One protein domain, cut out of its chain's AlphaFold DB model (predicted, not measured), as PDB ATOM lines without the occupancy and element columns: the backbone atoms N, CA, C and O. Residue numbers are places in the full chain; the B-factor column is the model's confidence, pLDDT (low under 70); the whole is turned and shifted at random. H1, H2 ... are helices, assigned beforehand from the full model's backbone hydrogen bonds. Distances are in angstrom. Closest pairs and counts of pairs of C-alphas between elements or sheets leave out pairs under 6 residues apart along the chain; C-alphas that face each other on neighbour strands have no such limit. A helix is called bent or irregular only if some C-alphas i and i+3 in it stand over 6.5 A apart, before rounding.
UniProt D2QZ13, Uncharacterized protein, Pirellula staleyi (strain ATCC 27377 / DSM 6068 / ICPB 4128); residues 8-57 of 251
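This is residues 8 to 57 of the 251 residues of an uncharacterized protein of Pirellula staleyi (strain ATCC 27377 / DSM 6068 / ICPB 4128) (UniProt D2QZ13). What shape? H1 runs beside arm H3a, H2 makes a corner with it, and arm H3b reaches beyond. What parts? It is all helix, H1 to H3, and compact, with 50 residues printed, a radius of gyration of the C-alphas of 10.9 A and spans of 32 by 22 by 15 A.

Which helices touch? H1, residues 8 to 15, only just touches H3a, residues 37 to 45, with 3 C-alpha pairs within 8 A. H2, residues 26 to 35, touches H3a only at the corner, closest at C-alphas 33 and 40, 5.0 A. Is any bent? H3, residues 37 to 57, one helix by its hydrogen bonds, is bent: C-alphas 45 and 48 are 6.7 A apart. H1, H2 and both arms have every O i to N i+4 pair within hydrogen-bond range.

Where is the start? H1 begins at C-alpha 8, (50.247, 25.083, 56.287). And the end? H3 ends at C-alpha 57, (25.250, 29.505, 49.735).

How long? The farthest C-alphas, 35 and 56, are 32.8 A apart. How sure? Residues 48 to 57, arm H3b, have pLDDT under 70.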
ATOM      1  N   ASP A   8      51.359  24.840  55.359       96.62
ATOM      2  CA  ASP A   8      50.247  25.083  56.287       96.62
ATOM      3  C   ASP A   8      49.577  26.441  56.026       96.62
ATOM      4  O   ASP A   8      48.356  26.541  55.992       96.62
ATOM      5  N   GLN A   9      50.364  27.482  55.733       95.88
ATOM      6  CA  GLN A   9      49.815  28.800  55.389       95.88
ATOM      7  C   GLN A   9      49.035  28.765  54.072       95.88
ATOM      8  O   GLN A   9      48.002  29.420  53.947       95.88
ATOM      9  N   VAL A  10      49.506  27.988  53.092       95.75
ATOM     10  CA  VAL A  10      48.781  27.773  51.830       95.75
ATOM     11  C   VAL A  10      47.482  27.000  52.074       95.75
ATOM     12  O   VAL A  10      46.454  27.342  51.494       95.75
ATOM     13  N   PHE A  11      47.503  25.996  52.953       95.31
ATOM     14  CA  PHE A  11      46.312  25.241  53.346       95.31
ATOM     15  C   PHE A  11      45.240  26.145  53.973       95.31
ATOM     16  O   PHE A  11      44.072  26.086  53.575       95.31
ATOM     17  N   ASP A  12      45.633  27.020  54.899       95.19
ATOM     18  CA  ASP A  12      44.713  27.959  55.546       95.19
ATOM     19  C   ASP A  12      44.071  28.911  54.529       95.19
ATOM     20  O   ASP A  12      42.862  29.136  54.567       95.19
ATOM     21  N   VAL A  13      44.848  29.435  53.574       94.62
ATOM     22  CA  VAL A  13      44.312  30.321  52.526       94.62
ATOM     23  C   VAL A  13      43.326  29.576  51.621       94.62
ATOM     24  O   VAL A  13      42.238  30.085  51.357       94.62
ATOM     25  N   LEU A  14      43.661  28.356  51.185       93.44
ATOM     26  CA  LEU A  14      42.803  27.562  50.295       93.44
ATOM     27  C   LEU A  14      41.485  27.112  50.947       93.44
ATOM     28  O   LEU A  14      40.522  26.833  50.237       93.44
ATOM     29  N   THR A  15      41.426  27.021  52.278       91.81
ATOM     30  CA  THR A  15      40.232  26.556  53.008       91.81
ATOM     31  C   THR A  15      39.340  27.685  53.523       91.81
ATOM     32  O   THR A  15      38.176  27.440  53.841       91.81
ATOM     33  N   GLN A  16      39.830  28.928  53.558       90.44
ATOM     34  CA  GLN A  16      39.054  30.094  54.002       90.44
ATOM     35  C   GLN A  16      37.982  30.554  53.005       90.44
ATOM     36  O   GLN A  16      37.093  31.320  53.378       90.44
ATOM     37  N   GLY A  17      38.038  30.119  51.747       85.38
ATOM     38  CA  GLY A  17      37.041  30.498  50.754       85.38
ATOM     39  C   GLY A  17      37.470  30.206  49.319       85.38
ATOM     40  O   GLY A  17      38.444  29.489  49.095       85.38
ATOM     41  N   PRO A  18      36.740  30.743  48.327       85.94
ATOM     42  CA  PRO A  18      37.125  30.610  46.930       85.94
ATOM     43  C   PRO A  18      38.470  31.302  46.693       85.94
ATOM     44  O   PRO A  18      38.662  32.455  47.072       85.94
ATOM     45  N   PHE A  19      39.388  30.584  46.055       88.62
ATOM     46  CA  PHE A  19      40.663  31.112  45.591       88.62
ATOM     47  C   PHE A  19      40.582  31.370  44.076       88.62
ATOM     48  O   PHE A  19      40.110  30.478  43.358       88.62
ATOM     49  N   PRO A  20      41.047  32.528  43.564       91.88
ATOM     50  CA  PRO A  20      41.746  33.620  44.268       91.88
ATOM     51  C   PRO A  20      40.817  34.586  45.034       91.88
ATOM     52  O   PRO A  20      39.645  34.737  44.685       91.88
ATOM     53  N   GLN A  21      41.351  35.256  46.066       87.25
ATOM     54  CA  GLN A  21      40.629  36.202  46.938       87.25
ATOM     55  C   GLN A  21      40.906  37.691  46.616       87.25
ATOM     56  O   GLN A  21      40.389  38.572  47.304       87.25
ATOM     57  N   ASN A  22      41.696  37.985  45.578       90.56
ATOM     58  CA  ASN A  22      42.200  39.312  45.201       90.56
ATOM     59  C   ASN A  22      42.989  40.020  46.319       90.56
ATOM     60  O   ASN A  22      42.847  41.229  46.522       90.56
ATOM     61  N   ASN A  23      43.821  39.284  47.057       89.25
ATOM     62  CA  ASN A  23      44.694  39.858  48.082       89.25
ATOM     63  C   ASN A  23      46.183  39.666  47.724       89.25
ATOM     64  O   ASN A  23      46.537  38.848  46.885       89.25
ATOM     65  N   ALA A  24      47.078  40.410  48.382       88.06
ATOM     66  CA  ALA A  24      48.518  40.355  48.094       88.06
ATOM     67  C   ALA A  24      49.175  38.984  48.376       88.06
ATOM     68  O   ALA A  24      50.306  38.757  47.954       88.06
ATOM     69  N   ARG A  25      48.500  38.083  49.103       92.50
ATOM     70  CA  ARG A  25      48.992  36.723  49.367       92.50
ATOM     71  C   ARG A  25      48.673  35.760  48.229       92.50
ATOM     72  O   ARG A  25      49.320  34.720  48.164       92.50
ATOM     73  N   ASP A  26      47.738  36.091  47.340       94.44
ATOM     74  CA  ASP A  26      47.375  35.211  46.227       94.44
ATOM     75  C   ASP A  26      48.576  34.962  45.308       94.44
ATOM     76  O   ASP A  26      48.870  33.809  44.999       94.44
ATOM     77  N   ASP A  27      49.356  36.004  44.995       94.38
ATOM     78  CA  ASP A  27      50.588  35.889  44.200       94.38
ATOM     79  C   ASP A  27      51.604  34.929  44.846       94.38
ATOM     80  O   ASP A  27      52.279  34.145  44.178       94.38
ATOM     81  N   GLU A  28      51.736  34.984  46.173       94.94
ATOM     82  CA  GLU A  28      52.663  34.126  46.913       94.94
ATOM     83  C   GLU A  28      52.178  32.670  46.941       94.94
ATOM     84  O   GLU A  28      52.988  31.742  46.812       94.94
ATOM     85  N   VAL A  29      50.865  32.465  47.069       95.31
ATOM     86  CA  VAL A  29      50.232  31.145  47.002       95.31
ATOM     87  C   VAL A  29      50.380  30.554  45.600       95.31
ATOM     88  O   VAL A  29      50.784  29.398  45.490       95.31
ATOM     89  N   GLU A  30      50.158  31.319  44.527       95.38
ATOM     90  CA  GLU A  30      50.345  30.844  43.147       95.38
ATOM     91  C   GLU A  30      51.780  30.377  42.886       95.38
ATOM     92  O   GLU A  30      51.999  29.291  42.334       95.38
ATOM     93  N   VAL A  31      52.772  31.146  43.349       95.12
ATOM     94  CA  VAL A  31      54.181  30.742  43.259       95.12
ATOM     95  C   VAL A  31      54.416  29.438  44.025       95.12
ATOM     96  O   VAL A  31      55.053  28.531  43.486       95.12
ATOM     97  N   HIS A  32      53.870  29.284  45.236       95.69
ATOM     98  CA  HIS A  32      54.003  28.038  45.994       95.69
ATOM     99  C   HIS A  32      53.332  26.850  45.281       95.69
ATOM    100  O   HIS A  32      53.939  25.784  45.171       95.69
ATOM    101  N   LEU A  33      52.124  27.025  44.735       95.62
ATOM    102  CA  LEU A  33      51.394  25.988  43.991       95.62
ATOM    103  C   LEU A  33      52.118  25.558  42.706       95.62
ATOM    104  O   LEU A  33      51.984  24.409  42.279       95.62
ATOM    105  N   SER A  34      52.912  26.447  42.103       95.75
ATOM    106  CA  SER A  34      53.740  26.112  40.938       95.75
ATOM    107  C   SER A  34      54.921  25.187  41.276       95.75
ATOM    108  O   SER A  34      55.381  24.438  40.414       95.75
ATOM    109  N   ILE A  35      55.379  25.199  42.534       95.94
ATOM    110  CA  ILE A  35      56.554  24.450  43.006       95.94
ATOM    111  C   ILE A  35      56.134  23.191  43.786       95.94
ATOM    112  O   ILE A  35      56.764  22.140  43.661       95.94
ATOM    113  N   CYS A  36      55.069  23.274  44.586       96.50
ATOM    114  CA  CYS A  36      54.653  22.238  45.526       96.50
ATOM    115  C   CYS A  36      53.484  21.400  44.987       96.50
ATOM    116  O   CYS A  36      52.334  21.844  44.929       96.50
ATOM    117  N   HIS A  37      53.767  20.143  44.634       96.56
ATOM    118  CA  HIS A  37      52.776  19.233  44.053       96.56
ATOM    119  C   HIS A  37      51.606  18.907  45.000       96.56
ATOM    120  O   HIS A  37      50.464  18.842  44.550       96.56
ATOM    121  N   SER A  38      51.862  18.726  46.299       95.06
ATOM    122  CA  SER A  38      50.819  18.386  47.278       95.06
ATOM    123  C   SER A  38      49.803  19.517  47.453       95.06
ATOM    124  O   SER A  38      48.600  19.270  47.399       95.06
ATOM    125  N   CYS A  39      50.269  20.762  47.580       96.31
ATOM    126  CA  CYS A  39      49.394  21.930  47.670       96.31
ATOM    127  C   CYS A  39      48.596  22.142  46.374       96.31
ATOM    128  O   CYS A  39      47.420  22.496  46.433       96.31
ATOM    129  N   ARG A  40      49.185  21.850  45.204       96.31
ATOM    130  CA  ARG A  40      48.464  21.894  43.920       96.31
ATOM    131  C   ARG A  40      47.337  20.863  43.846       96.31
ATOM    132  O   ARG A  40      46.220  21.212  43.476       96.31
ATOM    133  N   MET A  41      47.616  19.618  44.232       95.44
ATOM    134  CA  MET A  41      46.610  18.549  44.295       95.44
ATOM    135  C   MET A  41      45.455  18.909  45.236       95.44
ATOM    136  O   MET A  41      44.294  18.663  44.912       95.44
ATOM    137  N   LEU A  42      45.760  19.531  46.377       93.50
ATOM    138  CA  LEU A  42      44.743  20.017  47.303       93.50
ATOM    139  C   LEU A  42      43.876  21.121  46.679       93.50
ATOM    140  O   LEU A  42      42.652  21.045  46.748       93.50
ATOM    141  N   ALA A  43      44.489  22.117  46.032       93.62
ATOM    142  CA  ALA A  43      43.760  23.193  45.360       93.62
ATOM    143  C   ALA A  43      42.822  22.656  44.258       93.62
ATOM    144  O   ALA A  43      41.685  23.112  44.124       93.62
ATOM    145  N   GLU A  44      43.264  21.652  43.495       92.31
ATOM    146  CA  GLU A  44      42.426  20.970  42.501       92.31
ATOM    147  C   GLU A  44      41.264  20.205  43.144       92.31
ATOM    148  O   GLU A  44      40.143  20.274  42.640       92.31
ATOM    149  N   ALA A  45      41.498  19.524  44.268       91.06
ATOM    150  CA  ALA A  45      40.460  18.794  44.996       91.06
ATOM    151  C   ALA A  45      39.381  19.718  45.588       91.06
ATOM    152  O   ALA A  45      38.220  19.321  45.692       91.06
ATOM    153  N   LEU A  46      39.736  20.957  45.938       87.75
ATOM    154  CA  LEU A  46      38.789  21.947  46.456       87.75
ATOM    155  C   LEU A  46      37.929  22.590  45.350       87.75
ATOM    156  O   LEU A  46      36.816  23.039  45.624       87.75
ATOM    157  N   ARG A  47      38.371  22.582  44.084       82.44
ATOM    158  CA  ARG A  47      37.669  23.245  42.965       82.44
ATOM    159  C   ARG A  47      36.229  22.732  42.721       82.44
ATOM    160  O   ARG A  47      35.343  23.572  42.552       82.44
ATOM    161  N   PRO A  48      35.928  21.416  42.738       65.94
ATOM    162  CA  PRO A  48      34.556  20.914  42.597       65.94
ATOM    163  C   PRO A  48      33.664  21.237  43.802       65.94
ATOM    164  O   PRO A  48      32.467  21.476  43.642       65.94
ATOM    165  N   ALA A  49      34.243  21.276  45.006       61.03
ATOM    166  CA  ALA A  49      33.500  21.567  46.226       61.03
ATOM    167  C   ALA A  49      33.051  23.031  46.266       61.03
ATOM    168  O   ALA A  49      31.919  23.307  46.650       61.03
ATOM    169  N   VAL A  50      33.882  23.969  45.803       61.69
ATOM    170  CA  VAL A  50      33.547  25.402  45.822       61.69
ATOM    171  C   VAL A  50      32.357  25.729  44.914       61.69
ATOM    172  O   VAL A  50      31.506  26.525  45.304       61.69
ATOM    173  N   HIS A  51      32.221  25.084  43.750       61.19
ATOM    174  CA  HIS A  51      31.045  25.287  42.892       61.19
ATOM    175  C   HIS A  51      29.751  24.744  43.518       61.19
ATOM    176  O   HIS A  51      28.718  25.408  43.447       61.19
ATOM    177  N   ALA A  52      29.803  23.574  44.163       62.41
ATOM    178  CA  ALA A  52      28.641  22.997  44.840       62.41
ATOM    179  C   ALA A  52      28.260  23.777  46.116       62.41
ATOM    180  O   ALA A  52      27.084  24.042  46.357       62.41
ATOM    181  N   LEU A  53      29.252  24.190  46.910       61.44
ATOM    182  CA  LEU A  53      29.058  24.948  48.150       61.44
ATOM    183  C   LEU A  53      28.639  26.399  47.880       61.44
ATOM    184  O   LEU A  53      27.789  26.929  48.589       61.44
ATOM    185  N   GLY A  54      29.187  27.029  46.838       61.44
ATOM    186  CA  GLY A  54      28.803  28.374  46.410       61.44
ATOM    187  C   GLY A  54      27.364  28.436  45.897       61.44
ATOM    188  O   GLY A  54      26.638  29.364  46.242       61.44
ATOM    189  N   ALA A  55      26.915  27.416  45.155       60.19
ATOM    190  CA  ALA A  55      25.519  27.300  44.733       60.19
ATOM    191  C   ALA A  55      24.566  27.106  45.927       60.19
ATOM    192  O   ALA A  55      23.508  27.725  45.967       60.19
ATOM    193  N   ALA A  56      24.961  26.313  46.929       60.47
ATOM    194  CA  ALA A  56      24.178  26.143  48.154       60.47
ATOM    195  C   ALA A  56      24.139  27.411  49.033       60.47
ATOM    196  O   ALA A  56      23.182  27.612  49.776       60.47
ATOM    197  N   ALA A  57      25.166  28.264  48.963       60.91
ATOM    198  CA  ALA A  57      25.250  29.505  49.735       60.91
ATOM    199  C   ALA A  57      24.552  30.703  49.066       60.91
ATOM    200  O   ALA A  57      24.101  31.599  49.775       60.91
TER     201      ALA A  57